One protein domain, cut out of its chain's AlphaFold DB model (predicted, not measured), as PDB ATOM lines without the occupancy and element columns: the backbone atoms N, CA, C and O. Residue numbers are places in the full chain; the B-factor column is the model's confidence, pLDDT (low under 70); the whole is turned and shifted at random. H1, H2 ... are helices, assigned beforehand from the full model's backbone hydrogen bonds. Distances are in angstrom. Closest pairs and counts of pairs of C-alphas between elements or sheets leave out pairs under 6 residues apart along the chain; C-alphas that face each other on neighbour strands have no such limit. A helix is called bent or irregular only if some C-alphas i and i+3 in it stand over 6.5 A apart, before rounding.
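This is residues 4 to 35 and 46 to 71 of the 100 residues of the protein "DUF1232 domain-containing protein" of Crocosphaera watsonii WH 8502 (UniProt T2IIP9). Three helices make the strokes of a thin zigzag: H1 and H2 meet near their ends as a V, with the corner around His 18, and the long H3 is a further stroke beyond the cut after residue 35. H3 touches neither arm of the V, and its residues 49 to 71 stand free. The printed part has 58 residues with three named helices, in the order H1, H2, H3, and no named strand; the class is all helix. The whole is extended, with a radius of gyration of the C-alphas of 18.2 A, and the C-alphas span 61 by 29 by 9 A.

Begin at Pro 4, the first printed residue, and step to C-alpha 5 at (110.978, -32.195, -216.500), where H1 starts. H1 holds residues 5 to 17 and is 18.7 A long from first to last C-alpha. After the single residue His 18, find C-alpha 19 at (96.039, -30.148, -234.783); from there H2 takes residues 19 to 34 over 22.3 A. H2 is irregular, but only just: its C-alphas 20 and 23 are 6.8 A apart. Beyond the cut, H3 runs from residue 47 to residue 71 over 36.9 A, and ends at C-alpha 71 at (69.640, -5.003, -248.855).

Look first at the tight link of one residue between H1 and H2. The two helices touch only at the corner by this link, where residues 15 to 16 of H1 meet residues 21 to 26 of H2. Their closest C-alphas are those of Ile 16 and Arg 22, 4.5 A apart. They run opposite ways at a steep tilt of 61 degrees, with their centres 13.7 A apart. H3 is apart from H1, and it is apart from H2 too. In the backbone of H1 each O i to N i+4 pair is within hydrogen-bond range; in H2 it is 10 of 12 pairs and in H3 19 of 21.

The two C-alphas farthest apart are those of Pro 4 and Val 71, 62.3 A. Residues 36 to 45 are not printed, and C-alphas 35 and 46 stand 14.6 A apart across this cut. Residues 4 to 11, 27 to 33 and 49 to 71 stand free. The mean pLDDT of the printed part is 71.1; look for values under 70 in 25 residues, among them 26 to 35 and 46 to 53, on the two sides of the cut.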
ATOM      1  N   PRO A   4     111.606 -36.085-214.103       79.62
ATOM      2  CA  PRO A   4     112.285 -35.613-215.296       79.62
ATOM      3  C   PRO A   4     111.378 -34.596-215.991       79.62
ATOM      4  O   PRO A   4     110.439 -34.965-216.689       79.62
ATOM      5  N   LEU A   5     111.668 -33.304-215.818       75.81
ATOM      6  CA  LEU A   5     110.978 -32.195-216.500       75.81
ATOM      7  C   LEU A   5     110.927 -32.368-218.031       75.81
ATOM      8  O   LEU A   5     110.030 -31.851-218.687       75.81
ATOM      9  N   GLN A   6     111.858 -33.149-218.580       79.00
ATOM     10  CA  GLN A   6     111.910 -33.538-219.988       79.00
ATOM     11  C   GLN A   6     110.618 -34.232-220.445       79.00
ATOM     12  O   GLN A   6     110.097 -33.900-221.501       79.00
ATOM     13  N   PHE A   7     110.023 -35.091-219.609       82.56
ATOM     14  CA  PHE A   7     108.785 -35.800-219.946       82.56
ATOM     15  C   PHE A   7     107.597 -34.849-220.162       82.56
ATOM     16  O   PHE A   7     106.818 -35.018-221.095       82.56
ATOM     17  N   ILE A   8     107.483 -33.813-219.325       79.19
ATOM     18  CA  ILE A   8     106.435 -32.787-219.444       79.19
ATOM     19  C   ILE A   8     106.649 -31.976-220.723       79.19
ATOM     20  O   ILE A   8     105.693 -31.661-221.432       79.19
ATOM     21  N   TYR A   9     107.909 -31.670-221.038       79.94
ATOM     22  CA  TYR A   9     108.272 -30.913-222.227       79.94
ATOM     23  C   TYR A   9     107.947 -31.681-223.514       79.94
ATOM     24  O   TYR A   9     107.320 -31.130-224.422       79.94
ATOM     25  N   ASP A  10     108.296 -32.965-223.564       82.75
ATOM     26  CA  ASP A  10     108.011 -33.840-224.701       82.75
ATOM     27  C   ASP A  10     106.504 -34.061-224.878       82.75
ATOM     28  O   ASP A  10     105.990 -33.998-225.999       82.75
ATOM     29  N   TRP A  11     105.768 -34.229-223.775       82.94
ATOM     30  CA  TRP A  11     104.312 -34.353-223.794       82.94
ATOM     31  C   TRP A  11     103.629 -33.080-224.311       82.94
ATOM     32  O   TRP A  11     102.814 -33.151-225.233       82.94
ATOM     33  N   TYR A  12     104.012 -31.910-223.795       78.38
ATOM     34  CA  TYR A  12     103.462 -30.617-224.215       78.38
ATOM     35  C   TYR A  12     103.755 -30.328-225.696       78.38
ATOM     36  O   TYR A  12     102.874 -29.925-226.460       78.38
ATOM     37  N   ARG A  13     104.987 -30.614-226.137       80.25
ATOM     38  CA  ARG A  13     105.417 -30.487-227.537       80.25
ATOM     39  C   ARG A  13     104.586 -31.373-228.463       80.25
ATOM     40  O   ARG A  13     104.206 -30.927-229.547       80.25
ATOM     41  N   ASN A  14     104.316 -32.611-228.055       79.88
ATOM     42  CA  ASN A  14     103.523 -33.549-228.840       79.88
ATOM     43  C   ASN A  14     102.038 -33.142-228.883       79.88
ATOM     44  O   ASN A  14     101.423 -33.174-229.947       79.88
ATOM     45  N   ALA A  15     101.494 -32.665-227.760       74.94
ATOM     46  CA  ALA A  15     100.106 -32.216-227.652       74.94
ATOM     47  C   ALA A  15      99.811 -30.981-228.527       74.94
ATOM     48  O   ALA A  15      98.767 -30.918-229.175       74.94
ATOM     49  N   ILE A  16     100.758 -30.040-228.637       71.06
ATOM     50  CA  ILE A  16     100.639 -28.881-229.540       71.06
ATOM     51  C   ILE A  16     100.836 -29.267-231.013       71.06
ATOM     52  O   ILE A  16     100.283 -28.625-231.900       71.06
ATOM     53  N   ARG A  17     101.615 -30.305-231.329       79.25
ATOM     54  CA  ARG A  17     101.808 -30.726-232.730       79.25
ATOM     55  C   ARG A  17     100.585 -31.412-233.330       79.25
ATOM     56  O   ARG A  17     100.474 -31.451-234.552       79.25
ATOM     57  N   HIS A  18      99.671 -31.913-232.504       76.00
ATOM     58  CA  HIS A  18      98.465 -32.578-232.973       76.00
ATOM     59  C   HIS A  18      97.340 -31.551-233.211       76.00
ATOM     60  O   HIS A  18      96.806 -31.009-232.243       76.00
ATOM     61  N   PRO A  19      96.941 -31.263-234.465       66.31
ATOM     62  CA  PRO A  19      96.039 -30.148-234.783       66.31
ATOM     63  C   PRO A  19      94.674 -30.233-234.081       66.31
ATOM     64  O   PRO A  19      94.114 -29.199-233.734       66.31
ATOM     65  N   GLN A  20      94.187 -31.445-233.791       72.00
ATOM     66  CA  GLN A  20      92.937 -31.675-233.051       72.00
ATOM     67  C   GLN A  20      93.016 -31.280-231.564       72.00
ATOM     68  O   GLN A  20      92.048 -30.766-231.013       72.00
ATOM     69  N   TYR A  21      94.166 -31.483-230.911       63.66
ATOM     70  CA  TYR A  21      94.345 -31.204-229.476       63.66
ATOM     71  C   TYR A  21      95.034 -29.860-229.217       63.66
ATOM     72  O   TYR A  21      95.005 -29.348-228.101       63.66
ATOM     73  N   ARG A  22      95.600 -29.249-230.263       66.25
ATOM     74  CA  ARG A  22      96.303 -27.969-230.200       66.25
ATOM     75  C   ARG A  22      95.425 -26.852-229.643       66.25
ATOM     76  O   ARG A  22      95.863 -26.128-228.758       66.25
ATOM     77  N   TRP A  23      94.179 -26.756-230.109       61.69
ATOM     78  CA  TRP A  23      93.212 -25.778-229.604       61.69
ATOM     79  C   TRP A  23      92.807 -26.041-228.152       61.69
ATOM     80  O   TRP A  23      92.662 -25.088-227.404       61.69
ATOM     81  N   TRP A  24      92.723 -27.300-227.712       69.38
ATOM     82  CA  TRP A  24      92.428 -27.645-226.315       69.38
ATOM     83  C   TRP A  24      93.578 -27.315-225.363       69.38
ATOM     84  O   TRP A  24      93.336 -26.843-224.259       69.38
ATOM     85  N   VAL A  25      94.831 -27.521-225.782       70.94
ATOM     86  CA  VAL A  25      96.014 -27.147-224.985       70.94
ATOM     87  C   VAL A  25      96.161 -25.632-224.922       70.94
ATOM     88  O   VAL A  25      96.426 -25.093-223.851       70.94
ATOM     89  N   ILE A  26      95.958 -24.940-226.047       68.00
ATOM     90  CA  ILE A  26      95.985 -23.473-226.100       68.00
ATOM     91  C   ILE A  26      94.839 -22.901-225.270       68.00
ATOM     92  O   ILE A  26      95.082 -22.024-224.463       68.00
ATOM     93  N   PHE A  27      93.623 -23.430-225.385       66.50
ATOM     94  CA  PHE A  27      92.493 -23.001-224.568       66.50
ATOM     95  C   PHE A  27      92.716 -23.328-223.090       66.50
ATOM     96  O   PHE A  27      92.513 -22.466-222.260       66.50
ATOM     97  N   GLY A  28      93.220 -24.511-222.734       68.38
ATOM     98  CA  GLY A  28      93.525 -24.868-221.344       68.38
ATOM     99  C   GLY A  28      94.645 -24.023-220.727       68.38
ATOM    100  O   GLY A  28      94.564 -23.660-219.558       68.38
ATOM    101  N   THR A  29      95.666 -23.655-221.509       66.56
ATOM    102  CA  THR A  29      96.723 -22.728-221.062       66.56
ATOM    103  C   THR A  29      96.240 -21.284-221.034       66.56
ATOM    104  O   THR A  29      96.563 -20.565-220.101       66.56
ATOM    105  N   LEU A  30      95.422 -20.861-221.992       62.38
ATOM    106  CA  LEU A  30      94.835 -19.528-222.032       62.38
ATOM    107  C   LEU A  30      93.808 -19.354-220.911       62.38
ATOM    108  O   LEU A  30      93.854 -18.350-220.228       62.38
ATOM    109  N   VAL A  31      92.986 -20.360-220.615       61.38
ATOM    110  CA  VAL A  31      92.115 -20.423-219.431       61.38
ATOM    111  C   VAL A  31      92.942 -20.461-218.151       61.38
ATOM    112  O   VAL A  31      92.569 -19.803-217.195       61.38
ATOM    113  N   TYR A  32      94.088 -21.145-218.112       58.06
ATOM    114  CA  TYR A  32      95.013 -21.060-216.973       58.06
ATOM    115  C   TYR A  32      95.600 -19.643-216.797       58.06
ATOM    116  O   TYR A  32      95.793 -19.205-215.670       58.06
ATOM    117  N   PHE A  33      95.836 -18.910-217.890       52.19
ATOM    118  CA  PHE A  33      96.302 -17.515-217.877       52.19
ATOM    119  C   PHE A  33      95.191 -16.489-217.597       52.19
ATOM    120  O   PHE A  33      95.466 -15.430-217.041       52.19
ATOM    121  N   VAL A  34      93.956 -16.782-218.006       52.72
ATOM    122  CA  VAL A  34      92.775 -15.911-217.890       52.72
ATOM    123  C   VAL A  34      91.999 -16.199-216.603       52.72
ATOM    124  O   VAL A  34      91.268 -15.335-216.131       52.72
ATOM    125  N   SER A  35      92.177 -17.374-215.992       51.75
ATOM    126  CA  SER A  35      91.576 -17.727-214.707       51.75
ATOM    127  C   SER A  35      92.211 -16.894-213.586       51.75
ATOM    128  O   SER A  35      93.378 -17.109-213.250       51.75
ATOM    129  N   LEU A  46      91.085  -3.884-216.605       50.41
ATOM    130  CA  LEU A  46      90.998  -3.576-218.047       50.41
ATOM    131  C   LEU A  46      91.041  -4.806-218.975       50.41
ATOM    132  O   LEU A  46      90.584  -4.721-220.110       50.41
ATOM    133  N   ALA A  47      91.577  -5.946-218.528       50.19
ATOM    134  CA  ALA A  47      91.758  -7.118-219.394       50.19
ATOM    135  C   ALA A  47      90.431  -7.837-219.707       50.19
ATOM    136  O   ALA A  47      90.256  -8.329-220.818       50.19
ATOM    137  N   GLY A  48      89.472  -7.815-218.772       51.75
ATOM    138  CA  GLY A  48      88.125  -8.362-218.983       51.75
ATOM    139  C   GLY A  48      87.296  -7.591-220.017       51.75
ATOM    140  O   GLY A  48      86.479  -8.183-220.702       51.75
ATOM    141  N   GLN A  49      87.552  -6.291-220.209       56.22
ATOM    142  CA  GLN A  49      86.866  -5.495-221.237       56.22
ATOM    143  C   GLN A  49      87.343  -5.802-222.662       56.22
ATOM    144  O   GLN A  49      86.596  -5.579-223.610       56.22
ATOM    145  N   ILE A  50      88.584  -6.272-222.832       54.03
ATOM    146  CA  ILE A  50      89.163  -6.507-224.163       54.03
ATOM    147  C   ILE A  50      88.512  -7.727-224.823       54.03
ATOM    148  O   ILE A  50      88.234  -7.686-226.019       54.03
ATOM    149  N   ASP A  51      88.224  -8.772-224.050       53.34
ATOM    150  CA  ASP A  51      87.574  -9.991-224.546       53.34
ATOM    151  C   ASP A  51      86.133  -9.717-225.017       53.34
ATOM    152  O   ASP A  51      85.779  -9.991-226.167       53.34
ATOM    153  N   ASP A  52      85.341  -9.030-224.187       61.81
ATOM    154  CA  ASP A  52      83.976  -8.618-224.535       61.81
ATOM    155  C   ASP A  52      83.945  -7.665-225.747       61.81
ATOM    156  O   ASP A  52      83.055  -7.755-226.595       61.81
ATOM    157  N   PHE A  53      84.928  -6.763-225.882       69.94
ATOM    158  CA  PHE A  53      85.013  -5.821-227.006       69.94
ATOM    159  C   PHE A  53      85.341  -6.511-228.336       69.94
ATOM    160  O   PHE A  53      84.793  -6.147-229.383       69.94
ATOM    161  N   VAL A  54      86.216  -7.517-228.309       75.12
ATOM    162  CA  VAL A  54      86.553  -8.316-229.495       75.12
ATOM    163  C   VAL A  54      85.344  -9.136-229.945       75.12
ATOM    164  O   VAL A  54      85.001  -9.105-231.130       75.12
ATOM    165  N   LEU A  55      84.647  -9.791-229.012       68.81
ATOM    166  CA  LEU A  55      83.414 -10.533-229.298       68.81
ATOM    167  C   LEU A  55      82.301  -9.624-229.843       68.81
ATOM    168  O   LEU A  55      81.656  -9.964-230.838       68.81
ATOM    169  N   LEU A  56      82.110  -8.442-229.254       78.88
ATOM    170  CA  LEU A  56      81.122  -7.460-229.707       78.88
ATOM    171  C   LEU A  56      81.434  -6.921-231.113       78.88
ATOM    172  O   LEU A  56      80.531  -6.781-231.936       78.88
ATOM    173  N   THR A  57      82.707  -6.645-231.412       77.81
ATOM    174  CA  THR A  57      83.137  -6.146-232.731       77.81
ATOM    175  C   THR A  57      82.916  -7.193-233.819       77.81
ATOM    176  O   THR A  57      82.433  -6.860-234.902       77.81
ATOM    177  N   LEU A  58      83.209  -8.463-233.519       81.19
ATOM    178  CA  LEU A  58      82.944  -9.584-234.420       81.19
ATOM    179  C   LEU A  58      81.440  -9.712-234.708       81.19
ATOM    180  O   LEU A  58      81.040  -9.778-235.868       81.19
ATOM    181  N   LEU A  59      80.609  -9.665-233.660       82.25
ATOM    182  CA  LEU A  59      79.152  -9.745-233.777       82.25
ATOM    183  C   LEU A  59      78.588  -8.619-234.655       82.25
ATOM    184  O   LEU A  59      77.769  -8.877-235.537       82.25
ATOM    185  N   ILE A  60      79.020  -7.375-234.425       83.56
ATOM    186  CA  ILE A  60      78.578  -6.205-235.198       83.56
ATOM    187  C   ILE A  60      79.036  -6.323-236.654       83.56
ATOM    188  O   ILE A  60      78.237  -6.099-237.558       83.56
ATOM    189  N   SER A  61      80.289  -6.710-236.899       84.69
ATOM    190  CA  SER A  61      80.802  -6.902-238.259       84.69
ATOM    191  C   SER A  61      79.967  -7.922-239.035       84.69
ATOM    192  O   SER A  61      79.552  -7.645-240.159       84.69
ATOM    193  N   GLU A  62      79.666  -9.066-238.421       84.38
ATOM    194  CA  GLU A  62      78.894 -10.137-239.056       84.38
ATOM    195  C   GLU A  62      77.445  -9.714-239.333       84.38
ATOM    196  O   GLU A  62      76.900  -9.926-240.417       84.38
ATOM    197  N   SER A  63      76.814  -9.042-238.369       82.94
ATOM    198  CA  SER A  63      75.432  -8.583-238.526       82.94
ATOM    199  C   SER A  63      75.300  -7.442-239.543       82.94
ATOM    200  O   SER A  63      74.317  -7.407-240.283       82.94
ATOM    201  N   PHE A  64      76.296  -6.558-239.674       86.19
ATOM    202  CA  PHE A  64      76.327  -5.563-240.752       86.19
ATOM    203  C   PHE A  64      76.515  -6.198-242.133       86.19
ATOM    204  O   PHE A  64      75.850  -5.767-243.076       86.19
ATOM    205  N   GLN A  65      77.366  -7.222-242.259       80.56
ATOM    206  CA  GLN A  65      77.528  -7.965-243.515       80.56
ATOM    207  C   GLN A  65      76.205  -8.610-243.936       80.56
ATOM    208  O   GLN A  65      75.747  -8.373-245.051       80.56
ATOM    209  N   MET A  66      75.525  -9.289-243.007       78.94
ATOM    210  CA  MET A  66      74.224  -9.918-243.256       78.94
ATOM    211  C   MET A  66      73.140  -8.913-243.688       78.94
ATOM    212  O   MET A  66      72.321  -9.203-244.562       78.94
ATOM    213  N   ILE A  67      73.108  -7.714-243.093       82.44
ATOM    214  CA  ILE A  67      72.123  -6.678-243.445       82.44
ATOM    215  C   ILE A  67      72.426  -6.063-244.815       82.44
ATOM    216  O   ILE A  67      71.506  -5.881-245.613       82.44
ATOM    217  N   ILE A  68      73.691  -5.743-245.100       77.88
ATOM    218  CA  ILE A  68      74.097  -5.169-246.392       77.88
ATOM    219  C   ILE A  68      73.857  -6.178-247.513       77.88
ATOM    220  O   ILE A  68      73.324  -5.800-248.554       77.88
ATOM    221  N   GLU A  69      74.162  -7.452-247.282       70.50
ATOM    222  CA  GLU A  69      73.888  -8.537-248.223       70.50
ATOM    223  C   GLU A  69      72.387  -8.652-248.521       70.50
ATOM    224  O   GLU A  69      71.995  -8.667-249.686       70.50
ATOM    225  N   LYS A  70      71.532  -8.597-247.493       67.31
ATOM    226  CA  LYS A  70      70.070  -8.648-247.649       67.31
ATOM    227  C   LYS A  70      69.471  -7.421-248.350       67.31
ATOM    228  O   LYS A  70      68.431  -7.532-248.994       67.31
ATOM    229  N   VAL A  71      70.091  -6.249-248.208       72.81
ATOM    230  CA  VAL A  71      69.640  -5.003-248.855       72.81
ATOM    231  C   VAL A  71      70.165  -4.884-250.289       72.81
ATOM    232  O   VAL A  71      69.465  -4.344-251.143       72.81
TER     233      VAL A  71